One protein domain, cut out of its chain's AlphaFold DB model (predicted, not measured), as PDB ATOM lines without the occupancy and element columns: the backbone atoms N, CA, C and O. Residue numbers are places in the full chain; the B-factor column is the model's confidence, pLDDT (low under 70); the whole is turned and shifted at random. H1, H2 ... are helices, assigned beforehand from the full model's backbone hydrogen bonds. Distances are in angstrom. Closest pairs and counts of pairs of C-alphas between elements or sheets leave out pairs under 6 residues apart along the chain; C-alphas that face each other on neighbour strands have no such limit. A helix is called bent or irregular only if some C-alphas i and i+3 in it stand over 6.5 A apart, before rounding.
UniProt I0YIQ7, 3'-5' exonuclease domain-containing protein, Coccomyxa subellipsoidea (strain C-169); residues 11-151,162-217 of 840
ATOM      1  N   ALA A  11     202.758 206.183 235.808       48.56
ATOM      2  CA  ALA A  11     203.215 207.012 234.691       48.56
ATOM      3  C   ALA A  11     204.450 207.865 235.053       48.56
ATOM      4  O   ALA A  11     205.306 208.106 234.207       48.56
ATOM      5  N   ILE A  12     204.588 208.276 236.320       49.41
ATOM      6  CA  ILE A  12     205.782 208.960 236.848       49.41
ATOM      7  C   ILE A  12     206.939 207.968 237.010       49.41
ATOM      8  O   ILE A  12     208.090 208.334 236.781       49.41
ATOM      9  N   LEU A  13     206.655 206.713 237.376       51.94
ATOM     10  CA  LEU A  13     207.663 205.648 237.392       51.94
ATOM     11  C   LEU A  13     208.171 205.331 235.977       51.94
ATOM     12  O   LEU A  13     209.374 205.158 235.801       51.94
ATOM     13  N   TRP A  14     207.281 205.330 234.978       51.69
ATOM     14  CA  TRP A  14     207.641 205.181 233.565       51.69
ATOM     15  C   TRP A  14     208.490 206.355 233.065       51.69
ATOM     16  O   TRP A  14     209.601 206.152 232.591       51.69
ATOM     17  N   ALA A  15     208.020 207.591 233.264       49.41
ATOM     18  CA  ALA A  15     208.720 208.801 232.827       49.41
ATOM     19  C   ALA A  15     210.078 209.023 233.522       49.41
ATOM     20  O   ALA A  15     210.925 209.740 232.999       49.41
ATOM     21  N   ARG A  16     210.297 208.437 234.710       47.75
ATOM     22  CA  ARG A  16     211.582 208.503 235.430       47.75
ATOM     23  C   ARG A  16     212.592 207.440 235.004       47.75
ATOM     24  O   ARG A  16     213.783 207.654 235.213       47.75
ATOM     25  N   ASN A  17     212.150 206.316 234.447       49.00
ATOM     26  CA  ASN A  17     213.038 205.274 233.941       49.00
ATOM     27  C   ASN A  17     213.192 205.456 232.431       49.00
ATOM     28  O   ASN A  17     212.539 204.778 231.647       49.00
ATOM     29  N   GLU A  18     214.083 206.368 232.033       44.22
ATOM     30  CA  GLU A  18     214.305 206.759 230.630       44.22
ATOM     31  C   GLU A  18     214.676 205.598 229.681       44.22
ATOM     32  O   GLU A  18     214.706 205.805 228.472       44.22
ATOM     33  N   GLN A  19     214.938 204.375 230.168       50.16
ATOM     34  CA  GLN A  19     215.105 203.178 229.333       50.16
ATOM     35  C   GLN A  19     214.676 201.902 230.084       50.16
ATOM     36  O   GLN A  19     215.416 201.395 230.926       50.16
ATOM     37  N   PHE A  20     213.521 201.324 229.736       53.81
ATOM     38  CA  PHE A  20     213.177 199.943 230.107       53.81
ATOM     39  C   PHE A  20     213.996 198.981 229.240       53.81
ATOM     40  O   PHE A  20     213.588 198.595 228.148       53.81
ATOM     41  N   ALA A  21     215.204 198.652 229.696       40.47
ATOM     42  CA  ALA A  21     216.133 197.790 228.965       40.47
ATOM     43  C   ALA A  21     216.054 196.310 229.388       40.47
ATOM     44  O   ALA A  21     216.702 195.471 228.759       40.47
ATOM     45  N   SER A  22     215.298 195.961 230.444       53.34
ATOM     46  CA  SER A  22     215.274 194.599 230.998       53.34
ATOM     47  C   SER A  22     213.891 194.106 231.455       53.34
ATOM     48  O   SER A  22     213.041 194.869 231.907       53.34
ATOM     49  N   GLN A  23     213.699 192.780 231.436       51.44
ATOM     50  CA  GLN A  23     212.494 192.078 231.915       51.44
ATOM     51  C   GLN A  23     212.165 192.375 233.396       51.44
ATOM     52  O   GLN A  23     211.022 192.267 233.832       51.44
ATOM     53  N   ARG A  24     213.176 192.779 234.177       53.19
ATOM     54  CA  ARG A  24     213.062 193.119 235.601       53.19
ATOM     55  C   ARG A  24     212.345 194.453 235.835       53.19
ATOM     56  O   ARG A  24     211.758 194.640 236.899       53.19
ATOM     57  N   ASP A  25     212.382 195.346 234.848       60.47
ATOM     58  CA  ASP A  25     211.780 196.678 234.921       60.47
ATOM     59  C   ASP A  25     210.274 196.622 234.602       60.47
ATOM     60  O   ASP A  25     209.476 197.272 235.280       60.47
ATOM     61  N   ALA A  26     209.862 195.747 233.671       57.75
ATOM     62  CA  ALA A  26     208.451 195.422 233.427       57.75
ATOM     63  C   ALA A  26     207.781 194.811 234.670       57.75
ATOM     64  O   ALA A  26     206.682 195.201 235.053       57.75
ATOM     65  N   ASP A  27     208.505 193.940 235.373       58.12
ATOM     66  CA  ASP A  27     208.055 193.274 236.596       58.12
ATOM     67  C   ASP A  27     207.712 194.264 237.727       58.12
ATOM     68  O   ASP A  27     206.733 194.094 238.460       58.12
ATOM     69  N   GLN A  28     208.526 195.313 237.889       62.72
ATOM     70  CA  GLN A  28     208.279 196.369 238.875       62.72
ATOM     71  C   GLN A  28     207.121 197.273 238.461       62.72
ATOM     72  O   GLN A  28     206.311 197.651 239.310       62.72
ATOM     73  N   PHE A  29     207.021 197.579 237.169       66.88
ATOM     74  CA  PHE A  29     205.925 198.361 236.620       66.88
ATOM     75  C   PHE A  29     204.575 197.658 236.812       66.88
ATOM     76  O   PHE A  29     203.658 198.246 237.389       66.88
ATOM     77  N   VAL A  30     204.470 196.383 236.420       62.69
ATOM     78  CA  VAL A  30     203.249 195.583 236.577       62.69
ATOM     79  C   VAL A  30     202.849 195.521 238.047       62.69
ATOM     80  O   VAL A  30     201.709 195.838 238.375       62.69
ATOM     81  N   LYS A  31     203.784 195.227 238.961       64.88
ATOM     82  CA  LYS A  31     203.507 195.201 240.410       64.88
ATOM     83  C   LYS A  31     203.013 196.549 240.945       64.88
ATOM     84  O   LYS A  31     202.082 196.561 241.750       64.88
ATOM     85  N   GLY A  32     203.593 197.662 240.493       65.25
ATOM     86  CA  GLY A  32     203.177 199.012 240.889       65.25
ATOM     87  C   GLY A  32     201.770 199.367 240.398       65.25
ATOM     88  O   GLY A  32     200.925 199.787 241.188       65.25
ATOM     89  N   VAL A  33     201.479 199.118 239.118       63.31
ATOM     90  CA  VAL A  33     200.148 199.338 238.526       63.31
ATOM     91  C   VAL A  33     199.092 198.467 239.204       63.31
ATOM     92  O   VAL A  33     198.008 198.943 239.539       63.31
ATOM     93  N   PHE A  34     199.409 197.202 239.460       60.94
ATOM     94  CA  PHE A  34     198.480 196.256 240.062       60.94
ATOM     95  C   PHE A  34     198.152 196.613 241.519       60.94
ATOM     96  O   PHE A  34     196.993 196.564 241.933       60.94
ATOM     97  N   GLN A  35     199.150 197.037 242.303       62.66
ATOM     98  CA  GLN A  35     198.925 197.549 243.657       62.66
ATOM     99  C   GLN A  35     198.098 198.838 243.656       62.66
ATOM    100  O   GLN A  35     197.208 198.991 244.495       62.66
ATOM    101  N   TYR A  36     198.325 199.722 242.684       60.53
ATOM    102  CA  TYR A  36     197.543 200.942 242.515       60.53
ATOM    103  C   TYR A  36     196.071 200.644 242.172       60.53
ATOM    104  O   TYR A  36     195.166 201.164 242.833       60.53
ATOM    105  N   LEU A  37     195.801 199.750 241.214       56.91
ATOM    106  CA  LEU A  37     194.436 199.327 240.860       56.91
ATOM    107  C   LEU A  37     193.707 198.693 242.051       56.91
ATOM    108  O   LEU A  37     192.559 199.041 242.333       56.91
ATOM    109  N   LYS A  38     194.409 197.854 242.820       56.56
ATOM    110  CA  LYS A  38     193.873 197.226 244.032       56.56
ATOM    111  C   LYS A  38     193.574 198.249 245.133       56.56
ATOM    112  O   LYS A  38     192.539 198.159 245.789       56.56
ATOM    113  N   SER A  39     194.442 199.249 245.314       56.56
ATOM    114  CA  SER A  39     194.244 200.329 246.296       56.56
ATOM    115  C   SER A  39     193.072 201.257 245.950       56.56
ATOM    116  O   SER A  39     192.453 201.831 246.842       56.56
ATOM    117  N   THR A  40     192.724 201.356 244.663       53.56
ATOM    118  CA  THR A  40     191.619 202.186 244.156       53.56
ATOM    119  C   THR A  40     190.324 201.395 243.929       53.56
ATOM    120  O   THR A  40     189.332 201.953 243.453       53.56
ATOM    121  N   GLY A  41     190.304 200.098 244.269       48.75
ATOM    122  CA  GLY A  41     189.156 199.212 244.056       48.75
ATOM    123  C   GLY A  41     188.687 199.177 242.597       48.75
ATOM    124  O   GLY A  41     187.481 199.206 242.347       48.75
ATOM    125  N   GLY A  42     189.628 199.244 241.649       49.94
ATOM    126  CA  GLY A  42     189.372 199.252 240.206       49.94
ATOM    127  C   GLY A  42     188.865 200.584 239.622       49.94
ATOM    128  O   GLY A  42     188.810 200.727 238.401       49.94
ATOM    129  N   ARG A  43     188.536 201.599 240.441       45.00
ATOM    130  CA  ARG A  43     187.911 202.868 239.989       45.00
ATOM    131  C   ARG A  43     188.871 203.922 239.417       45.00
ATOM    132  O   ARG A  43     188.432 205.013 239.073       45.00
ATOM    133  N   GLY A  44     190.158 203.608 239.278       50.06
ATOM    134  CA  GLY A  44     191.169 204.486 238.669       50.06
ATOM    135  C   GLY A  44     191.797 203.943 237.383       50.06
ATOM    136  O   GLY A  44     192.708 204.576 236.847       50.06
ATOM    137  N   GLY A  45     191.343 202.777 236.905       50.59
ATOM    138  CA  GLY A  45     191.986 202.048 235.812       50.59
ATOM    139  C   GLY A  45     192.016 202.819 234.500       50.59
ATOM    140  O   GLY A  45     193.092 203.038 233.968       50.59
ATOM    141  N   GLU A  46     190.881 203.325 234.018       50.75
ATOM    142  CA  GLU A  46     190.821 204.048 232.736       50.75
ATOM    143  C   GLU A  46     191.697 205.309 232.701       50.75
ATOM    144  O   GLU A  46     192.313 205.606 231.680       50.75
ATOM    145  N   GLY A  47     191.805 206.041 233.816       56.69
ATOM    146  CA  GLY A  47     192.647 207.238 233.905       56.69
ATOM    147  C   GLY A  47     194.139 206.909 233.851       56.69
ATOM    148  O   GLY A  47     194.894 207.570 233.138       56.69
ATOM    149  N   LEU A  48     194.556 205.855 234.558       57.84
ATOM    150  CA  LEU A  48     195.923 205.345 234.493       57.84
ATOM    151  C   LEU A  48     196.243 204.802 233.097       57.84
ATOM    152  O   LEU A  48     197.298 205.087 232.550       57.84
ATOM    153  N   VAL A  49     195.304 204.078 232.501       53.88
ATOM    154  CA  VAL A  49     195.421 203.474 231.173       53.88
ATOM    155  C   VAL A  49     195.507 204.532 230.085       53.88
ATOM    156  O   VAL A  49     196.355 204.422 229.216       53.88
ATOM    157  N   ASN A  50     194.719 205.605 230.165       55.59
ATOM    158  CA  ASN A  50     194.824 206.739 229.246       55.59
ATOM    159  C   ASN A  50     196.146 207.506 229.408       55.59
ATOM    160  O   ASN A  50     196.674 208.035 228.430       55.59
ATOM    161  N   ARG A  51     196.702 207.581 230.625       59.34
ATOM    162  CA  ARG A  51     198.042 208.149 230.849       59.34
ATOM    163  C   ARG A  51     199.136 207.239 230.295       59.34
ATOM    164  O   ARG A  51     200.016 207.735 229.600       59.34
ATOM    165  N   LEU A  52     199.033 205.929 230.517       58.75
ATOM    166  CA  LEU A  52     199.914 204.926 229.918       58.75
ATOM    167  C   LEU A  52     199.845 204.972 228.396       58.75
ATOM    168  O   LEU A  52     200.885 205.051 227.762       58.75
ATOM    169  N   TYR A  53     198.649 205.049 227.819       57.56
ATOM    170  CA  TYR A  53     198.422 205.228 226.388       57.56
ATOM    171  C   TYR A  53     199.156 206.463 225.848       57.56
ATOM    172  O   TYR A  53     199.890 206.373 224.869       57.56
ATOM    173  N   LYS A  54     199.016 207.618 226.518       59.78
ATOM    174  CA  LYS A  54     199.699 208.865 226.132       59.78
ATOM    175  C   LYS A  54     201.222 208.773 226.246       59.78
ATOM    176  O   LYS A  54     201.907 209.289 225.370       59.78
ATOM    177  N   CYS A  55     201.750 208.120 227.282       57.09
ATOM    178  CA  CYS A  55     203.189 207.880 227.421       57.09
ATOM    179  C   CYS A  55     203.707 206.908 226.349       57.09
ATOM    180  O   CYS A  55     204.721 207.177 225.717       57.09
ATOM    181  N   LEU A  56     202.980 205.819 226.092       57.53
ATOM    182  CA  LEU A  56     203.328 204.802 225.097       57.53
ATOM    183  C   LEU A  56     203.272 205.341 223.656       57.53
ATOM    184  O   LEU A  56     204.009 204.850 222.804       57.53
ATOM    185  N   GLN A  57     202.455 206.369 223.384       56.97
ATOM    186  CA  GLN A  57     202.448 207.086 222.100       56.97
ATOM    187  C   GLN A  57     203.645 208.027 221.888       56.97
ATOM    188  O   GLN A  57     203.904 208.412 220.750       56.97
ATOM    189  N   GLN A  58     204.348 208.426 222.952       57.62
ATOM    190  CA  GLN A  58     205.527 209.303 222.866       57.62
ATOM    191  C   GLN A  58     206.840 208.524 222.676       57.62
ATOM    192  O   GLN A  58     207.863 209.122 222.354       57.62
ATOM    193  N   GLU A  59     206.804 207.202 222.857       59.16
ATOM    194  CA  GLU A  59     207.937 206.279 222.755       59.16
ATOM    195  C   GLU A  59     208.048 205.628 221.364       59.16
ATOM    196  O   GLU A  59     207.134 205.688 220.538       59.16
ATOM    197  N   ASP A  60     209.176 204.958 221.106       63.00
ATOM    198  CA  ASP A  60     209.340 204.106 219.921       63.00
ATOM    199  C   ASP A  60     208.243 203.025 219.901       63.00
ATOM    200  O   ASP A  60     208.165 202.183 220.803       63.00
ATOM    201  N   GLN A  61     207.414 203.030 218.850       64.94
ATOM    202  CA  GLN A  61     206.289 202.102 218.676       64.94
ATOM    203  C   GLN A  61     206.703 200.640 218.873       64.94
ATOM    204  O   GLN A  61     205.955 199.844 219.432       64.94
ATOM    205  N   THR A  62     207.918 200.283 218.475       63.19
ATOM    206  CA  THR A  62     208.438 198.923 218.575       63.19
ATOM    207  C   THR A  62     208.689 198.501 220.020       63.19
ATOM    208  O   THR A  62     208.390 197.367 220.403       63.19
ATOM    209  N   ARG A  63     209.215 199.416 220.843       65.94
ATOM    210  CA  ARG A  63     209.460 199.175 222.273       65.94
ATOM    211  C   ARG A  63     208.150 199.119 223.047       65.94
ATOM    212  O   ARG A  63     207.961 198.207 223.846       65.94
ATOM    213  N   THR A  64     207.235 200.034 222.739       68.88
ATOM    214  CA  THR A  64     205.869 200.064 223.271       68.88
ATOM    215  C   THR A  64     205.143 198.737 223.040       68.88
ATOM    216  O   THR A  64     204.558 198.183 223.968       68.88
ATOM    217  N   LEU A  65     205.219 198.184 221.826       71.06
ATOM    218  CA  LEU A  65     204.526 196.943 221.474       71.06
ATOM    219  C   LEU A  65     205.118 195.717 222.182       71.06
ATOM    220  O   LEU A  65     204.361 194.919 222.731       71.06
ATOM    221  N   SER A  66     206.450 195.598 222.251       69.31
ATOM    222  CA  SER A  66     207.103 194.526 223.022       69.31
ATOM    223  C   SER A  66     206.728 194.592 224.504       69.31
ATOM    224  O   SER A  66     206.394 193.577 225.109       69.31
ATOM    225  N   PHE A  67     206.728 195.797 225.076       72.81
ATOM    226  CA  PHE A  67     206.418 196.019 226.482       72.81
ATOM    227  C   PHE A  67     204.967 195.672 226.841       72.81
ATOM    228  O   PHE A  67     204.716 195.034 227.865       72.81
ATOM    229  N   VAL A  68     204.010 196.057 225.991       75.00
ATOM    230  CA  VAL A  68     202.594 195.699 226.159       75.00
ATOM    231  C   VAL A  68     202.424 194.179 226.172       75.00
ATOM    232  O   VAL A  68     201.756 193.656 227.064       75.00
ATOM    233  N   CYS A  69     203.055 193.463 225.236       74.62
ATOM    234  CA  CYS A  69     202.999 192.002 225.195       74.62
ATOM    235  C   CYS A  69     203.596 191.364 226.458       74.62
ATOM    236  O   CYS A  69     202.956 190.495 227.051       74.62
ATOM    237  N   ASP A  70     204.760 191.833 226.914       72.75
ATOM    238  CA  ASP A  70     205.412 191.319 228.122       72.75
ATOM    239  C   ASP A  70     204.554 191.552 229.379       72.75
ATOM    240  O   ASP A  70     204.408 190.659 230.214       72.75
ATOM    241  N   CYS A  71     203.927 192.725 229.506       74.81
ATOM    242  CA  CYS A  71     203.060 193.039 230.643       74.81
ATOM    243  C   CYS A  71     201.798 192.170 230.676       74.81
ATOM    244  O   CYS A  71     201.416 191.686 231.744       74.81
ATOM    245  N   VAL A  72     201.146 191.961 229.525       74.94
ATOM    246  CA  VAL A  72     199.946 191.114 229.441       74.94
ATOM    247  C   VAL A  72     200.296 189.654 229.742       74.94
ATOM    248  O   VAL A  72     199.548 188.989 230.458       74.94
ATOM    249  N   GLU A  73     201.451 189.170 229.279       75.06
ATOM    250  CA  GLU A  73     201.931 187.817 229.578       75.06
ATOM    251  C   GLU A  73     202.155 187.597 231.082       75.06
ATOM    252  O   GLU A  73     201.801 186.545 231.621       75.06
ATOM    253  N   GLN A  74     202.684 188.605 231.780       74.75
ATOM    254  CA  GLN A  74     202.918 188.534 233.224       74.75
ATOM    255  C   GLN A  74     201.627 188.472 234.045       74.75
ATOM    256  O   GLN A  74     201.555 187.701 235.000       74.75
ATOM    257  N   ILE A  75     200.611 189.265 233.692       74.69
ATOM    258  CA  ILE A  75     199.345 189.311 234.448       74.69
ATOM    259  C   ILE A  75     198.361 188.216 234.041       74.69
ATOM    260  O   ILE A  75     197.374 188.008 234.744       74.69
ATOM    261  N   ARG A  76     198.618 187.495 232.941       79.00
ATOM    262  CA  ARG A  76     197.738 186.445 232.412       79.00
ATOM    263  C   ARG A  76     197.224 185.456 233.470       79.00
ATOM    264  O   ARG A  76     196.017 185.233 233.477       79.00
ATOM    265  N   PRO A  77     198.051 184.882 234.374       77.25
ATOM    266  CA  PRO A  77     197.564 183.928 235.380       77.25
ATOM    267  C   PRO A  77     196.488 184.508 236.316       77.25
ATOM    268  O   PRO A  77     195.669 183.765 236.859       77.25
ATOM    269  N   ASP A  78     196.478 185.830 236.491       75.56
ATOM    270  CA  ASP A  78     195.576 186.541 237.392       75.56
ATOM    271  C   ASP A  78     194.300 187.056 236.704       75.56
ATOM    272  O   ASP A  78     193.351 187.405 237.406       75.56
ATOM    273  N   ILE A  79     194.231 187.082 235.364       77.06
ATOM    274  CA  ILE A  79     193.123 187.691 234.595       77.06
ATOM    275  C   ILE A  79     191.750 187.104 234.962       77.06
ATOM    276  O   ILE A  79     190.791 187.854 235.139       77.06
ATOM    277  N   GLU A  80     191.638 185.785 235.124       68.00
ATOM    278  CA  GLU A  80     190.357 185.139 235.454       68.00
ATOM    279  C   GLU A  80     189.905 185.376 236.900       68.00
ATOM    280  O   GLU A  80     188.709 185.442 237.187       68.00
ATOM    281  N   HIS A  81     190.864 185.486 237.819       74.56
ATOM    282  CA  HIS A  81     190.614 185.469 239.261       74.56
ATOM    283  C   HIS A  81     190.591 186.873 239.866       74.56
ATOM    284  O   HIS A  81     190.034 187.080 240.945       74.56
ATOM    285  N   GLN A  82     191.197 187.843 239.179       75.56
ATOM    286  CA  GLN A  82     191.350 189.213 239.638       75.56
ATOM    287  C   GLN A  82     190.763 190.164 238.583       75.56
ATOM    288  O   GLN A  82     191.395 190.410 237.557       75.56
ATOM    289  N   PRO A  83     189.567 190.741 238.820       70.94
ATOM    290  CA  PRO A  83     188.925 191.662 237.877       70.94
ATOM    291  C   PRO A  83     189.832 192.822 237.444       70.94
ATOM    292  O   PRO A  83     189.803 193.227 236.283       70.94
ATOM    293  N   ASP A  84     190.685 193.297 238.354       70.56
ATOM    294  CA  ASP A  84     191.661 194.359 238.100       70.56
ATOM    295  C   ASP A  84     192.724 193.945 237.061       70.56
ATOM    296  O   ASP A  84     193.106 194.762 236.222       70.56
ATOM    297  N   ALA A  85     193.147 192.672 237.055       71.69
ATOM    298  CA  ALA A  85     194.065 192.120 236.054       71.69
ATOM    299  C   ALA A  85     193.429 192.098 234.663       71.69
ATOM    300  O   ALA A  85     194.062 192.477 233.681       71.69
ATOM    301  N   ASN A  86     192.161 191.691 234.577       76.88
ATOM    302  CA  ASN A  86     191.427 191.657 233.315       76.88
ATOM    303  C   ASN A  86     191.223 193.062 232.731       76.88
ATOM    304  O   ASN A  86     191.426 193.283 231.536       76.88
ATOM    305  N   THR A  87     190.859 194.027 233.578       74.50
ATOM    306  CA  THR A  87     190.732 195.431 233.168       74.50
ATOM    307  C   THR A  87     192.074 195.986 232.692       74.50
ATOM    308  O   THR A  87     192.120 196.631 231.644       74.50
ATOM    309  N   LEU A  88     193.172 195.683 233.394       74.50
ATOM    310  CA  LEU A  88     194.520 196.081 232.988       74.50
ATOM    311  C   LEU A  88     194.944 195.441 231.658       74.50
ATOM    312  O   LEU A  88     195.504 196.124 230.807       74.50
ATOM    313  N   ALA A  89     194.646 194.159 231.441       77.69
ATOM    314  CA  ALA A  89     194.980 193.465 230.198       77.69
ATOM    315  C   ALA A  89     194.253 194.070 228.988       77.69
ATOM    316  O   ALA A  89     194.875 194.345 227.963       77.69
ATOM    317  N   HIS A  90     192.947 194.335 229.111       79.44
ATOM    318  CA  HIS A  90     192.177 194.986 228.048       79.44
ATOM    319  C   HIS A  90     192.726 196.367 227.701       79.44
ATOM    320  O   HIS A  90     192.827 196.708 226.527       79.44
ATOM    321  N   ALA A  91     193.097 197.120 228.725       73.94
ATOM    322  CA  ALA A  91     193.665 198.443 228.611       73.94
ATOM    323  C   ALA A  91     195.058 198.484 227.964       73.94
ATOM    324  O   ALA A  91     195.328 199.339 227.124       73.94
ATOM    325  N   LEU A  92     195.944 197.562 228.350       75.69
ATOM    326  CA  LEU A  92     197.268 197.428 227.746       75.69
ATOM    327  C   LEU A  92     197.145 197.101 226.254       75.69
ATOM    328  O   LEU A  92     197.823 197.716 225.437       75.69
ATOM    329  N   LEU A  93     196.231 196.201 225.882       77.62
ATOM    330  CA  LEU A  93     195.979 195.875 224.476       77.62
ATOM    331  C   LEU A  93     195.347 197.035 223.693       77.62
ATOM    332  O   LEU A  93     195.643 197.188 222.514       77.62
ATOM    333  N   ASP A  94     194.540 197.886 224.335       75.88
ATOM    334  CA  ASP A  94     194.000 199.102 223.704       75.88
ATOM    335  C   ASP A  94     195.092 200.147 223.401       75.88
ATOM    336  O   ASP A  94     194.858 201.065 222.616       75.88
ATOM    337  N   CYS A  95     196.300 199.997 223.965       71.44
ATOM    338  CA  CYS A  95     197.466 200.818 223.623       71.44
ATOM    339  C   CYS A  95     198.131 200.430 222.300       71.44
ATOM    340  O   CYS A  95     198.958 201.192 221.799       71.44
ATOM    341  N   ILE A  96     197.768 199.287 221.711       71.62
ATOM    342  CA  ILE A  96     198.227 198.894 220.379       71.62
ATOM    343  C   ILE A  96     197.465 199.753 219.354       71.62
ATOM    344  O   ILE A  96     196.235 199.684 219.306       71.62
ATOM    345  N   PRO A  97     198.144 200.578 218.536       64.94
ATOM    346  CA  PRO A  97     197.475 201.383 217.519       64.94
ATOM    347  C   PRO A  97     196.641 200.515 216.567       64.94
ATOM    348  O   PRO A  97     197.063 199.432 216.170       64.94
ATOM    349  N   ALA A  98     195.467 200.996 216.155       58.22
ATOM    350  CA  ALA A  98     194.700 200.317 215.119       58.22
ATOM    351  C   ALA A  98     195.493 200.343 213.801       58.22
ATOM    352  O   ALA A  98     195.892 201.416 213.346       58.22
ATOM    353  N   ASN A  99     195.680 199.178 213.177       56.72
ATOM    354  CA  ASN A  99     196.400 199.012 211.913       56.72
ATOM    355  C   ASN A  99     197.922 199.223 211.990       56.72
ATOM    356  O   ASN A  99     198.495 199.850 211.094       56.72
ATOM    357  N   VAL A 100     198.602 198.681 213.010       61.53
ATOM    358  CA  VAL A 100     200.064 198.523 212.916       61.53
ATOM    359  C   VAL A 100     200.350 197.522 211.798       61.53
ATOM    360  O   VAL A 100     200.289 196.312 211.991       61.53
ATOM    361  N   GLY A 101     200.608 198.030 210.593       53.97
ATOM    362  CA  GLY A 101     200.923 197.193 209.446       53.97
ATOM    363  C   GLY A 101     202.181 196.376 209.728       53.97
ATOM    364  O   GLY A 101     203.244 196.935 210.000       53.97
ATOM    365  N   LEU A 102     202.074 195.052 209.599       55.19
ATOM    366  CA  LEU A 102     203.177 194.096 209.773       55.19
ATOM    367  C   LEU A 102     204.412 194.403 208.901       55.19
ATOM    368  O   LEU A 102     205.494 193.891 209.167       55.19
ATOM    369  N   GLN A 103     204.268 195.228 207.858       51.47
ATOM    370  CA  GLN A 103     205.249 195.343 206.779       51.47
ATOM    371  C   GLN A 103     206.297 196.463 206.899       51.47
ATOM    372  O   GLN A 103     207.188 196.474 206.057       51.47
ATOM    373  N   THR A 104     206.259 197.400 207.864       49.56
ATOM    374  CA  THR A 104     207.189 198.562 207.776       49.56
ATOM    375  C   THR A 104     207.936 199.060 209.021       49.56
ATOM    376  O   THR A 104     208.782 199.931 208.839       49.56
ATOM    377  N   ALA A 105     207.768 198.521 210.239       49.59
ATOM    378  CA  ALA A 105     208.576 199.020 211.381       49.59
ATOM    379  C   ALA A 105     208.779 198.091 212.599       49.59
ATOM    380  O   ALA A 105     209.557 198.432 213.483       49.59
ATOM    381  N   LEU A 106     208.114 196.937 212.688       58.94
ATOM    382  CA  LEU A 106     208.177 196.077 213.880       58.94
ATOM    383  C   LEU A 106     209.472 195.248 213.943       58.94
ATOM    384  O   LEU A 106     209.849 194.606 212.963       58.94
ATOM    385  N   THR A 107     210.129 195.181 215.108       62.06
ATOM    386  CA  THR A 107     211.204 194.200 215.331       62.06
ATOM    387  C   THR A 107     210.629 192.785 215.321       62.06
ATOM    388  O   THR A 107     209.546 192.520 215.847       62.06
ATOM    389  N   GLN A 108     211.400 191.841 214.777       64.12
ATOM    390  CA  GLN A 108     211.061 190.412 214.737       64.12
ATOM    391  C   GLN A 108     210.739 189.843 216.137       64.12
ATOM    392  O   GLN A 108     209.932 188.927 216.273       64.12
ATOM    393  N   GLN A 109     211.318 190.439 217.184       65.06
ATOM    394  CA  GLN A 109     211.085 190.095 218.585       65.06
ATOM    395  C   GLN A 109     209.701 190.511 219.099       65.06
ATOM    396  O   GLN A 109     209.012 189.678 219.681       65.06
ATOM    397  N   ALA A 110     209.256 191.746 218.842       66.25
ATOM    398  CA  ALA A 110     207.932 192.209 219.271       66.25
ATOM    399  C   ALA A 110     206.810 191.417 218.581       66.25
ATOM    400  O   ALA A 110     205.831 191.029 219.219       66.25
ATOM    401  N   LEU A 111     206.990 191.111 217.292       71.12
ATOM    402  CA  LEU A 111     206.065 190.263 216.546       71.12
ATOM    403  C   LEU A 111     206.006 188.842 217.129       71.12
ATOM    404  O   LEU A 111     204.923 188.299 217.324       71.12
ATOM    405  N   SER A 112     207.159 188.254 217.457       69.56
ATOM    406  CA  SER A 112     207.223 186.915 218.049       69.56
ATOM    407  C   SER A 112     206.531 186.843 219.418       69.56
ATOM    408  O   SER A 112     205.729 185.934 219.639       69.56
ATOM    409  N   SER A 113     206.747 187.830 220.297       71.31
ATOM    410  CA  SER A 113     206.054 187.919 221.591       71.31
ATOM    411  C   SER A 113     204.541 188.100 221.435       71.31
ATOM    412  O   SER A 113     203.765 187.479 222.161       71.31
ATOM    413  N   ALA A 114     204.095 188.902 220.465       76.31
ATOM    414  CA  ALA A 114     202.672 189.112 220.210       76.31
ATOM    415  C   ALA A 114     201.979 187.837 219.695       76.31
ATOM    416  O   ALA A 114     200.873 187.512 220.129       76.31
ATOM    417  N   VAL A 115     202.636 187.073 218.817       77.19
ATOM    418  CA  VAL A 115     202.108 185.792 218.316       77.19
ATOM    419  C   VAL A 115     202.080 184.726 219.414       77.19
ATOM    420  O   VAL A 115     201.102 183.983 219.523       77.19
ATOM    421  N   ALA A 116     203.110 184.674 220.264       74.56
ATOM    422  CA  ALA A 116     203.150 183.805 221.439       74.56
ATOM    423  C   ALA A 116     201.955 184.049 222.366       74.56
ATOM    424  O   ALA A 116     201.197 183.127 222.682       74.56
ATOM    425  N   LEU A 117     201.761 185.318 222.732       79.31
ATOM    426  CA  LEU A 117     200.685 185.753 223.605       79.31
ATOM    427  C   LEU A 117     199.313 185.466 222.983       79.31
ATOM    428  O   LEU A 117     198.421 184.966 223.663       79.31
ATOM    429  N   PHE A 118     199.145 185.702 221.678       85.56
ATOM    430  CA  PHE A 118     197.915 185.352 220.964       85.56
ATOM    431  C   PHE A 118     197.587 183.866 221.085       85.56
ATOM    432  O   PHE A 118     196.460 183.513 221.424       85.56
ATOM    433  N   TRP A 119     198.573 182.994 220.865       82.12
ATOM    434  CA  TRP A 119     198.377 181.547 220.939       82.12
ATOM    435  C   TRP A 119     197.970 181.070 222.336       82.12
ATOM    436  O   TRP A 119     197.237 180.087 222.481       82.12
ATOM    437  N   GLN A 120     198.451 181.768 223.361       78.56
ATOM    438  CA  GLN A 120     198.174 181.469 224.759       78.56
ATOM    439  C   GLN A 120     196.834 182.045 225.237       78.56
ATOM    440  O   GLN A 120     196.189 181.407 226.057       78.56
ATOM    441  N   LEU A 121     196.394 183.197 224.711       82.88
ATOM    442  CA  LEU A 121     195.080 183.800 224.997       82.88
ATOM    443  C   LEU A 121     193.931 183.155 224.200       82.88
ATOM    444  O   LEU A 121     192.765 183.520 224.378       82.88
ATOM    445  N   LEU A 122     194.242 182.233 223.283       83.81
ATOM    446  CA  LEU A 122     193.275 181.555 222.420       83.81
ATOM    447  C   LEU A 122     192.519 180.437 223.159       83.81
ATOM    448  O   LEU A 122     192.519 179.275 222.748       83.81
ATOM    449  N   ASP A 123     191.864 180.807 224.254       83.56
ATOM    450  CA  ASP A 123     191.049 179.947 225.108       83.56
ATOM    451  C   ASP A 123     189.696 180.623 225.450       83.56
ATOM    452  O   ASP A 123     189.521 181.830 225.230       83.56
ATOM    453  N   PRO A 124     188.688 179.878 225.948       81.31
ATOM    454  CA  PRO A 124     187.357 180.434 226.198       81.31
ATOM    455  C   PRO A 124     187.319 181.611 227.182       81.31
ATOM    456  O   PRO A 124     186.466 182.491 227.030       81.31
ATOM    457  N   ALA A 125     188.211 181.649 228.171       80.25
ATOM    458  CA  ALA A 125     188.242 182.693 229.185       80.25
ATOM    459  C   ALA A 125     188.869 183.989 228.654       80.25
ATOM    460  O   ALA A 125     188.347 185.074 228.920       80.25
ATOM    461  N   HIS A 126     189.906 183.878 227.820       84.69
ATOM    462  CA  HIS A 126     190.677 185.022 227.320       84.69
ATOM    463  C   HIS A 126     190.405 185.395 225.855       84.69
ATOM    464  O   HIS A 126     190.954 186.376 225.354       84.69
ATOM    465  N   SER A 127     189.493 184.695 225.172       85.12
ATOM    466  CA  SER A 127     189.172 184.891 223.745       85.12
ATOM    467  C   SER A 127     188.934 186.343 223.304       85.12
ATOM    468  O   SER A 127     189.264 186.713 222.179       85.12
ATOM    469  N   ARG A 128     188.385 187.208 224.169       85.31
ATOM    470  CA  ARG A 128     188.193 188.640 223.863       85.31
ATOM    471  C   ARG A 128     189.507 189.416 223.788       85.31
ATOM    472  O   ARG A 128     189.613 190.334 222.980       85.31
ATOM    473  N   LEU A 129     190.481 189.068 224.627       85.44
ATOM    474  CA  LEU A 129     191.826 189.641 224.597       85.44
ATOM    475  C   LEU A 129     192.571 189.159 223.348       85.44
ATOM    476  O   LEU A 129     193.188 189.973 222.669       85.44
ATOM    477  N   ALA A 130     192.415 187.881 222.978       85.00
ATOM    478  CA  ALA A 130     192.973 187.340 221.736       85.00
ATOM    479  C   ALA A 130     192.456 188.076 220.485       85.00
ATOM    480  O   ALA A 130     193.256 188.446 219.628       85.00
ATOM    481  N   VAL A 131     191.147 188.366 220.405       84.75
ATOM    482  CA  VAL A 131     190.564 189.170 219.307       84.75
ATOM    483  C   VAL A 131     191.175 190.566 219.253       84.75
ATOM    484  O   VAL A 131     191.582 191.007 218.182       84.75
ATOM    485  N   LYS A 132     191.256 191.264 220.394       83.62
ATOM    486  CA  LYS A 132     191.840 192.614 220.446       83.62
ATOM    487  C   LYS A 132     193.293 192.614 219.978       83.62
ATOM    488  O   LYS A 132     193.672 193.459 219.173       83.62
ATOM    489  N   LEU A 133     194.079 191.644 220.442       83.56
ATOM    490  CA  LEU A 133     195.473 191.482 220.043       83.56
ATOM    491  C   LEU A 133     195.592 191.217 218.531       83.56
ATOM    492  O   LEU A 133     196.375 191.881 217.855       83.56
ATOM    493  N   ALA A 134     194.765 190.323 217.980       82.12
ATOM    494  CA  ALA A 134     194.747 190.023 216.549       82.12
ATOM    495  C   ALA A 134     194.308 191.207 215.677       82.12
ATOM    496  O   ALA A 134     194.837 191.380 214.581       82.12
ATOM    497  N   GLN A 135     193.363 192.025 216.143       81.88
ATOM    498  CA  GLN A 135     192.908 193.224 215.433       81.88
ATOM    499  C   GLN A 135     193.954 194.345 215.478       81.88
ATOM    500  O   GLN A 135     194.220 194.965 214.450       81.88
ATOM    501  N   GLY A 136     194.576 194.577 216.638       75.62
ATOM    502  CA  GLY A 136     195.604 195.609 216.809       75.62
ATOM    503  C   GLY A 136     196.831 195.369 215.928       75.62
ATOM    504  O   GLY A 136     197.266 196.267 215.209       75.62
ATOM    505  N   PHE A 137     197.335 194.130 215.912       76.31
ATOM    506  CA  PHE A 137     198.471 193.725 215.074       76.31
ATOM    507  C   PHE A 137     198.090 193.333 213.637       76.31
ATOM    508  O   PHE A 137     198.964 192.940 212.868       76.31
ATOM    509  N   GLN A 138     196.801 193.399 213.278       77.25
ATOM    510  CA  GLN A 138     196.278 192.929 211.990       77.25
ATOM    511  C   GLN A 138     196.797 191.539 211.605       77.25
ATOM    512  O   GLN A 138     197.250 191.320 210.478       77.25
ATOM    513  N   PHE A 139     196.760 190.590 212.543       83.31
ATOM    514  CA  PHE A 139     197.253 189.252 212.257       83.31
ATOM    515  C   PHE A 139     196.523 188.659 211.059       83.31
ATOM    516  O   PHE A 139     195.292 188.596 211.011       83.31
ATOM    517  N   THR A 140     197.320 188.216 210.097       81.88
ATOM    518  CA  THR A 140     196.891 187.334 209.024       81.88
ATOM    519  C   THR A 140     197.315 185.915 209.362       81.88
ATOM    520  O   THR A 140     198.271 185.686 210.110       81.88
ATOM    521  N   GLU A 141     196.634 184.949 208.764       82.81
ATOM    522  CA  GLU A 141     196.997 183.539 208.864       82.81
ATOM    523  C   GLU A 141     198.469 183.299 208.470       82.81
ATOM    524  O   GLU A 141     199.214 182.627 209.184       82.81
ATOM    525  N   GLN A 142     198.914 183.968 207.403       79.88
ATOM    526  CA  GLN A 142     200.290 183.926 206.925       79.88
ATOM    527  C   GLN A 142     201.287 184.502 207.943       79.88
ATOM    528  O   GLN A 142     202.332 183.899 208.176       79.88
ATOM    529  N   SER A 143     200.959 185.616 208.604       76.81
ATOM    530  CA  SER A 143     201.842 186.230 209.608       76.81
ATOM    531  C   SER A 143     202.033 185.353 210.851       76.81
ATOM    532  O   SER A 143     203.136 185.259 211.388       76.81
ATOM    533  N   LEU A 144     200.977 184.651 211.274       80.12
ATOM    534  CA  LEU A 144     201.032 183.714 212.393       80.12
ATOM    535  C   LEU A 144     201.846 182.465 212.029       80.12
ATOM    536  O   LEU A 144     202.626 181.971 212.846       80.12
ATOM    537  N   TRP A 145     201.710 181.981 210.792       80.81
ATOM    538  CA  TRP A 145     202.529 180.891 210.276       80.81
ATOM    539  C   TRP A 145     204.011 181.261 210.217       80.81
ATOM    540  O   TRP A 145     204.838 180.533 210.763       80.81
ATOM    541  N   GLU A 146     204.357 182.384 209.586       77.12
ATOM    542  CA  GLU A 146     205.745 182.836 209.438       77.12
ATOM    543  C   GLU A 146     206.415 183.002 210.809       77.12
ATOM    544  O   GLU A 146     207.542 182.543 211.014       77.12
ATOM    545  N   ALA A 147     205.683 183.546 211.785       72.38
ATOM    546  CA  ALA A 147     206.137 183.642 213.166       72.38
ATOM    547  C   ALA A 147     206.306 182.269 213.843       72.38
ATOM    548  O   ALA A 147     207.271 182.076 214.580       72.38
ATOM    549  N   SER A 148     205.436 181.291 213.562       71.56
ATOM    550  CA  SER A 148     205.573 179.921 214.090       71.56
ATOM    551  C   SER A 148     206.805 179.173 213.553       71.56
ATOM    552  O   SER A 148     207.288 178.236 214.192       71.56
ATOM    553  N   GLN A 149     207.331 179.593 212.395       72.06
ATOM    554  CA  GLN A 149     208.509 179.001 211.751       72.06
ATOM    555  C   GLN A 149     209.833 179.672 212.140       72.06
ATOM    556  O   GLN A 149     210.902 179.093 211.921       72.06
ATOM    557  N   ALA A 150     209.792 180.872 212.727       66.00
ATOM    558  CA  ALA A 150     210.976 181.627 213.122       66.00
ATOM    559  C   ALA A 150     211.706 180.942 214.297       66.00
ATOM    560  O   ALA A 150     211.451 181.186 215.470       66.00
ATOM    561  N   SER A 151     212.637 180.047 213.960       47.75
ATOM    562  CA  SER A 151     213.342 179.149 214.884       47.75
ATOM    563  C   SER A 151     214.271 179.823 215.911       47.75
ATOM    564  O   SER A 151     214.764 179.123 216.796       47.75
ATOM    565  N   ALA A 162     205.090 171.240 210.780       78.81
ATOM    566  CA  ALA A 162     205.893 170.802 209.638       78.81
ATOM    567  C   ALA A 162     205.359 171.367 208.312       78.81
ATOM    568  O   ALA A 162     206.115 171.523 207.353       78.81
ATOM    569  N   THR A 163     204.063 171.693 208.247       85.94
ATOM    570  CA  THR A 163     203.419 172.260 207.052       85.94
ATOM    571  C   THR A 163     202.404 173.354 207.392       85.94
ATOM    572  O   THR A 163     201.783 173.330 208.454       85.94
ATOM    573  N   TYR A 164     202.180 174.280 206.449       84.06
ATOM    574  CA  TYR A 164     201.176 175.352 206.570       84.06
ATOM    575  C   TYR A 164     199.781 174.797 206.886       84.06
ATOM    576  O   TYR A 164     199.054 175.308 207.732       84.06
ATOM    577  N   LYS A 165     199.445 173.656 206.274       84.31
ATOM    578  CA  LYS A 165     198.155 172.987 206.448       84.31
ATOM    579  C   LYS A 165     197.979 172.344 207.828       84.31
ATOM    580  O   LYS A 165     196.852 172.195 208.295       84.31
ATOM    581  N   GLU A 166     199.061 171.927 208.484       83.81
ATOM    582  CA  GLU A 166     199.011 171.471 209.882       83.81
ATOM    583  C   GLU A 166     198.772 172.637 210.840       83.81
ATOM    584  O   GLU A 166     197.967 172.507 211.761       83.81
ATOM    585  N   PHE A 167     199.411 173.781 210.584       86.50
ATOM    586  CA  PHE A 167     199.173 175.014 211.329       86.50
ATOM    587  C   PHE A 167     197.717 175.481 211.203       86.50
ATOM    588  O   PHE A 167     197.056 175.684 212.223       86.50
ATOM    589  N   GLN A 168     197.185 175.554 209.975       86.69
ATOM    590  CA  GLN A 168     195.780 175.894 209.716       86.69
ATOM    591  C   GLN A 168     194.818 175.005 210.509       86.69
ATOM    592  O   GLN A 168     193.901 175.506 211.157       86.69
ATOM    593  N   ARG A 169     195.048 173.683 210.507       85.69
ATOM    594  CA  ARG A 169     194.203 172.728 211.239       85.69
ATOM    595  C   ARG A 169     194.224 172.955 212.744       85.69
ATOM    596  O   ARG A 169     193.169 172.903 213.366       85.69
ATOM    597  N   GLU A 170     195.391 173.183 213.340       85.56
ATOM    598  CA  GLU A 170     195.477 173.400 214.789       85.56
ATOM    599  C   GLU A 170     194.892 174.762 215.196       85.56
ATOM    600  O   GLU A 170     194.170 174.844 216.192       85.56
ATOM    601  N   LEU A 171     195.124 175.817 214.404       86.50
ATOM    602  CA  LEU A 171     194.505 177.126 214.627       86.50
ATOM    603  C   LEU A 171     192.974 177.034 214.530       86.50
ATOM    604  O   LEU A 171     192.269 177.491 215.432       86.50
ATOM    605  N   ALA A 172     192.453 176.365 213.497       88.50
ATOM    606  CA  ALA A 172     191.024 176.113 213.348       88.50
ATOM    607  C   ALA A 172     190.464 175.299 214.521       88.50
ATOM    608  O   ALA A 172     189.434 175.664 215.086       88.50
ATOM    609  N   ARG A 173     191.161 174.239 214.950       87.94
ATOM    610  CA  ARG A 173     190.763 173.399 216.090       87.94
ATOM    611  C   ARG A 173     190.602 174.215 217.374       87.94
ATOM    612  O   ARG A 173     189.614 174.035 218.084       87.94
ATOM    613  N   ARG A 174     191.542 175.117 217.671       87.00
ATOM    614  CA  ARG A 174     191.472 175.986 218.856       87.00
ATOM    615  C   ARG A 174     190.337 176.995 218.762       87.00
ATOM    616  O   ARG A 174     189.566 177.120 219.707       87.00
ATOM    617  N   LEU A 175     190.181 177.656 217.615       88.38
ATOM    618  CA  LEU A 175     189.078 178.591 217.392       88.38
ATOM    619  C   LEU A 175     187.707 177.895 217.487       88.38
ATOM    620  O   LEU A 175     186.774 178.454 218.056       88.38
ATOM    621  N   LEU A 176     187.576 176.665 216.982       88.88
ATOM    622  CA  LEU A 176     186.338 175.883 217.064       88.88
ATOM    623  C   LEU A 176     186.012 175.440 218.498       88.88
ATOM    624  O   LEU A 176     184.836 175.343 218.846       88.88
ATOM    625  N   ALA A 177     187.021 175.209 219.345       87.19
ATOM    626  CA  ALA A 177     186.820 174.920 220.768       87.19
ATOM    627  C   ALA A 177     186.247 176.128 221.535       87.19
ATOM    628  O   ALA A 177     185.501 175.970 222.499       87.19
ATOM    629  N   LEU A 178     186.508 177.357 221.073       87.44
ATOM    630  CA  LEU A 178     185.897 178.562 221.646       87.44
ATOM    631  C   LEU A 178     184.378 178.616 221.431       87.44
ATOM    632  O   LEU A 178     183.687 179.343 222.145       87.44
ATOM    633  N   LEU A 179     183.838 177.855 220.476       87.25
ATOM    634  CA  LEU A 179     182.394 177.756 220.262       87.25
ATOM    635  C   LEU A 179     181.687 176.895 221.316       87.25
ATOM    636  O   LEU A 179     180.464 176.842 221.304       87.25
ATOM    637  N   ASP A 180     182.408 176.255 222.239       84.56
ATOM    638  CA  ASP A 180     181.795 175.450 223.306       84.56
ATOM    639  C   ASP A 180     181.310 176.312 224.492       84.56
ATOM    640  O   ASP A 180     180.597 175.835 225.374       84.56
ATOM    641  N   SER A 181     181.646 177.607 224.507       84.50
ATOM    642  CA  SER A 181     181.205 178.572 225.518       84.50
ATOM    643  C   SER A 181     180.493 179.763 224.880       84.50
ATOM    644  O   SER A 181     181.010 180.438 223.989       84.50
ATOM    645  N   SER A 182     179.301 180.088 225.390       80.00
ATOM    646  CA  SER A 182     178.472 181.186 224.869       80.00
ATOM    647  C   SER A 182     179.155 182.556 224.942       80.00
ATOM    648  O   SER A 182     178.880 183.433 224.121       80.00
ATOM    649  N   LYS A 183     180.081 182.752 225.892       79.69
ATOM    650  CA  LYS A 183     180.824 184.012 226.067       79.69
ATOM    651  C   LYS A 183     181.912 184.222 225.005       79.69
ATOM    652  O   LYS A 183     182.251 185.379 224.740       79.69
ATOM    653  N   SER A 184     182.419 183.141 224.405       86.12
ATOM    654  CA  SER A 184     183.533 183.132 223.444       86.12
ATOM    655  C   SER A 184     183.109 182.880 221.991       86.12
ATOM    656  O   SER A 184     183.915 183.087 221.088       86.12
ATOM    657  N   MET A 185     181.838 182.546 221.731       88.50
ATOM    658  CA  MET A 185     181.319 182.327 220.370       88.50
ATOM    659  C   MET A 185     181.504 183.528 219.437       88.50
ATOM    660  O   MET A 185     182.014 183.383 218.331       88.50
ATOM    661  N   LYS A 186     181.119 184.733 219.874       87.62
ATOM    662  CA  LYS A 186     181.274 185.949 219.059       87.62
ATOM    663  C   LYS A 186     182.756 186.264 218.761       87.62
ATOM    664  O   LYS A 186     183.059 186.521 217.599       87.62
ATOM    665  N   PRO A 187     183.677 186.211 219.747       86.06
ATOM    666  CA  PRO A 187     185.118 186.268 219.495       86.06
ATOM    667  C   PRO A 187     185.625 185.265 218.450       86.06
ATOM    668  O   PRO A 187     186.357 185.652 217.543       86.06
ATOM    669  N   ALA A 188     185.209 184.000 218.545       87.06
ATOM    670  CA  ALA A 188     185.641 182.939 217.638       87.06
ATOM    671  C   ALA A 188     185.250 183.218 216.180       87.06
ATOM    672  O   ALA A 188     186.093 183.147 215.288       87.06
ATOM    673  N   LEU A 189     183.988 183.598 215.952       88.25
ATOM    674  CA  LEU A 189     183.483 183.936 214.618       88.25
ATOM    675  C   LEU A 189     184.164 185.184 214.044       88.25
ATOM    676  O   LEU A 189     184.501 185.207 212.866       88.25
ATOM    677  N   SER A 190     184.435 186.190 214.882       87.88
ATOM    678  CA  SER A 190     185.157 187.395 214.457       87.88
ATOM    679  C   SER A 190     186.580 187.085 213.981       87.88
ATOM    680  O   SER A 190     187.032 187.686 213.010       87.88
ATOM    681  N   MET A 191     187.288 186.159 214.639       87.06
ATOM    682  CA  MET A 191     188.620 185.721 214.196       87.06
ATOM    683  C   MET A 191     188.543 184.881 212.920       87.06
ATOM    684  O   MET A 191     189.365 185.053 212.025       87.06
ATOM    685  N   ALA A 192     187.543 184.004 212.805       85.62
ATOM    686  CA  ALA A 192     187.325 183.226 211.589       85.62
ATOM    687  C   ALA A 192     187.064 184.123 210.366       85.62
ATOM    688  O   ALA A 192     187.597 183.856 209.293       85.62
ATOM    689  N   GLU A 193     186.298 185.206 210.532       84.38
ATOM    690  CA  GLU A 193     186.069 186.211 209.486       84.38
ATOM    691  C   GLU A 193     187.368 186.939 209.102       84.38
ATOM    692  O   GLU A 193     187.662 187.096 207.918       84.38
ATOM    693  N   GLN A 194     188.189 187.315 210.091       83.56
ATOM    694  CA  GLN A 194     189.482 187.971 209.865       83.56
ATOM    695  C   GLN A 194     190.476 187.086 209.090       83.56
ATOM    696  O   GLN A 194     191.237 187.600 208.272       83.56
ATOM    697  N   PHE A 195     190.482 185.770 209.326       85.06
ATOM    698  CA  PHE A 195     191.453 184.851 208.719       85.06
ATOM    699  C   PHE A 195     191.054 184.300 207.342       85.06
ATOM    700  O   PHE A 195     191.796 183.497 206.789       85.06
ATOM    701  N   GLY A 196     189.941 184.745 206.749       80.31
ATOM    702  CA  GLY A 196     189.629 184.521 205.330       80.31
ATOM    703  C   GLY A 196     189.545 183.044 204.911       80.31
ATOM    704  O   GLY A 196     188.478 182.438 205.015       80.31
ATOM    705  N   GLU A 197     190.650 182.475 204.409       77.19
ATOM    706  CA  GLU A 197     190.737 181.089 203.913       77.19
ATOM    707  C   GLU A 197     190.394 180.062 205.000       77.19
ATOM    708  O   GLU A 197     189.561 179.181 204.775       77.19
ATOM    709  N   LEU A 198     190.939 180.220 206.212       82.19
ATOM    710  CA  LEU A 198     190.615 179.356 207.351       82.19
ATOM    711  C   LEU A 198     189.133 179.443 207.752       82.19
ATOM    712  O   LEU A 198     188.512 178.428 208.085       82.19
ATOM    713  N   GLY A 199     188.549 180.643 207.697       78.75
ATOM    714  CA  GLY A 199     187.125 180.858 207.956       78.75
ATOM    715  C   GLY A 199     186.240 180.137 206.939       78.75
ATOM    716  O   GLY A 199     185.269 179.479 207.317       78.75
ATOM    717  N   ALA A 200     186.610 180.202 205.659       78.69
ATOM    718  CA  ALA A 200     185.905 179.514 204.585       78.69
ATOM    719  C   ALA A 200     186.013 177.980 204.686       78.69
ATOM    720  O   ALA A 200     185.008 177.297 204.511       78.69
ATOM    721  N   GLU A 201     187.191 177.426 205.002       83.44
ATOM    722  CA  GLU A 201     187.403 175.968 205.036       83.44
ATOM    723  C   GLU A 201     186.818 175.297 206.295       83.44
ATOM    724  O   GLU A 201     186.241 174.215 206.194       83.44
ATOM    725  N   TYR A 202     186.920 175.923 207.477       84.00
ATOM    726  CA  TYR A 202     186.590 175.261 208.755       84.00
ATOM    727  C   TYR A 202     185.346 175.813 209.469       84.00
ATOM    728  O   TYR A 202     184.720 175.084 210.244       84.00
ATOM    729  N   PHE A 203     184.956 177.073 209.227       85.94
ATOM    730  CA  PHE A 203     183.848 177.725 209.949       85.94
ATOM    731  C   PHE A 203     182.551 177.857 209.149       85.94
ATOM    732  O   PHE A 203     181.480 178.049 209.735       85.94
ATOM    733  N   GLN A 204     182.609 177.705 207.827       84.69
ATOM    734  CA  GLN A 204     181.425 177.562 206.980       84.69
ATOM    735  C   GLN A 204     180.957 176.103 206.975       84.69
ATOM    736  O   GLN A 204     180.852 175.455 205.938       84.69
ATOM    737  N   THR A 205     180.707 175.558 208.163       87.06
ATOM    738  CA  THR A 205     180.254 174.178 208.346       87.06
ATOM    739  C   THR A 205     178.949 174.148 209.128       87.06
ATOM    740  O   THR A 205     178.646 175.025 209.942       87.06
ATOM    741  N   LYS A 206     178.156 173.098 208.897       85.31
ATOM    742  CA  LYS A 206     176.908 172.873 209.637       85.31
ATOM    743  C   LYS A 206     177.155 172.732 211.146       85.31
ATOM    744  O   LYS A 206     176.327 173.184 211.929       85.31
ATOM    745  N   GLU A 207     178.299 172.170 211.535       87.69
ATOM    746  CA  GLU A 207     178.700 171.971 212.934       87.69
ATOM    747  C   GLU A 207     178.769 173.299 213.710       87.69
ATOM    748  O   GLU A 207     178.288 173.393 214.839       87.69
ATOM    749  N   VAL A 208     179.282 174.367 213.091       89.38
ATOM    750  CA  VAL A 208     179.316 175.700 213.716       89.38
ATOM    751  C   VAL A 208     177.903 176.227 213.973       89.38
ATOM    752  O   VAL A 208     177.616 176.733 215.059       89.38
ATOM    753  N   LEU A 209     176.989 176.073 213.009       90.69
ATOM    754  CA  LEU A 209     175.590 176.472 213.182       90.69
ATOM    755  C   LEU A 209     174.885 175.637 214.260       90.69
ATOM    756  O   LEU A 209     174.103 176.188 215.033       90.69
ATOM    757  N   GLU A 210     175.178 174.338 214.345       89.75
ATOM    758  CA  GLU A 210     174.657 173.443 215.385       89.75
ATOM    759  C   GLU A 210     175.049 173.927 216.781       89.75
ATOM    760  O   GLU A 210     174.174 174.085 217.635       89.75
ATOM    761  N   LYS A 211     176.330 174.255 216.992       88.62
ATOM    762  CA  LYS A 211     176.816 174.794 218.272       88.62
ATOM    763  C   LYS A 211     176.135 176.116 218.643       88.62
ATOM    764  O   LYS A 211     175.710 176.295 219.785       88.62
ATOM    765  N   LEU A 212     175.970 177.032 217.683       88.69
ATOM    766  CA  LEU A 212     175.328 178.332 217.922       88.69
ATOM    767  C   LEU A 212     173.838 178.201 218.265       88.69
ATOM    768  O   LEU A 212     173.345 178.883 219.167       88.69
ATOM    769  N   VAL A 213     173.120 177.327 217.555       85.88
ATOM    770  CA  VAL A 213     171.696 177.077 217.800       85.88
ATOM    771  C   VAL A 213     171.495 176.373 219.142       85.88
ATOM    772  O   VAL A 213     170.658 176.821 219.924       85.88
ATOM    773  N   ALA A 214     172.304 175.355 219.458       83.75
ATOM    774  CA  ALA A 214     172.252 174.648 220.740       83.75
ATOM    775  C   ALA A 214     172.495 175.580 221.943       83.75
ATOM    776  O   ALA A 214     171.880 175.418 222.994       83.75
ATOM    777  N   ALA A 215     173.334 176.605 221.777       83.06
ATOM    778  CA  ALA A 215     173.599 177.618 222.795       83.06
ATOM    779  C   ALA A 215     172.563 178.761 222.854       83.06
ATOM    780  O   ALA A 215     172.762 179.744 223.577       83.06
ATOM    781  N   GLY A 216     171.482 178.684 222.070       83.44
ATOM    782  CA  GLY A 216     170.432 179.704 222.005       83.44
ATOM    783  C   GLY A 216     170.851 181.011 221.317       83.44
ATOM    784  O   GLY A 216     170.108 181.994 221.355       83.44
ATOM    785  N   GLN A 217     172.011 181.051 220.653       86.94
ATOM    786  CA  GLN A 217     172.552 182.235 219.973       86.94
ATOM    787  C   GLN A 217     171.985 182.388 218.548       86.94
ATOM    788  O   GLN A 217     172.718 182.564 217.575       86.94
TER     789      GLN A 217
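What this domain is: This is residues 11 to 151 and 162 to 217 of the 840 residues of the protein "3'-5' exonuclease domain-containing protein" of Coccomyxa subellipsoidea (strain C-169) (UniProt I0YIQ7). The model is a slab of helices in two rows, with the chain zigzagging between them: H1, H3, H5, H7 and H10 stand side by side in one row, running the same way, while H2, H4, H6 and H9 make a less even second row, with short H8 between H6 and H9. In the middle, H4, H5, H6 and H7 form an up-and-down bundle; H11 and H12 pack on H9 at the end far from H1. The printed part has 197 residues with twelve named helices, H1 to H12 in chain order, and no named strand: all helix. It is compact, with a radius of gyration of the C-alphas of 17.7 A and spans of 55 by 37 by 24 A.

How they stand to each other: Start at H4, residues 61 to 78, irregular where C-alphas 74 and 77 are 7.4 A apart. It forms a helical hairpin with H5, residues 83 to 94; their closest C-alphas, Val 72 and Ala 89, are 5.5 A apart. H4 touches H6, residues 108 to 121, the same way at a shallow tilt of 26 degrees, closest at C-alphas 66 and 110, 4.5 A. H6 forms a helical hairpin with H7, residues 127 to 136, closest at C-alphas 121 and 130, 5.3 A. Outward, H3, residues 45 to 56, touches H5 with 45 to 49 alone, closest at C-alphas 49 and 91, 5.9 A. H1, residues 11 to 16, touches H3, closest at C-alphas 11 and 52, 6.2 A. H2, residues 23 to 39, touches H4 with 26 to 30 alone at a steep tilt of 59 degrees, closest at C-alphas 30 and 71, 6.5 A. Beyond H7, H10, residues 185 to 194, touches it, closest at C-alphas 128 and 187, 5.8 A. H8, residues 141 to 149, and H9, residues 164 to 180, only just touch, with 3 pairs of C-alphas within 8 A. H11, residues 197 to 203, touches H9 and H10; H12, residues 206 to 214, touches H9. Each O i to N i+4 pair is within hydrogen-bond range except in H4, 12 of 14, and H9, 11 of 13.

Where its parts are: Find C-alpha 11 at (203.215, 207.012, 234.691), where H1 begins. H4 runs 26.6 A from C-alpha 61 at (206.289, 202.102, 218.676); H9 is 25.6 A long and H2 24.7 A. H12 ends at C-alpha 214, (172.252, 174.648, 220.740).

The domain as a whole: C-alphas 16 and 206, the two farthest apart, are 56.0 A apart. Residues 152 to 161 are not printed, with 12.4 A between C-alphas 151 and 162. The link from H5 to H6 is long. Mean pLDDT of the printed part is 72.2; residues 11 to 64 and 97 to 110 are among those under 70.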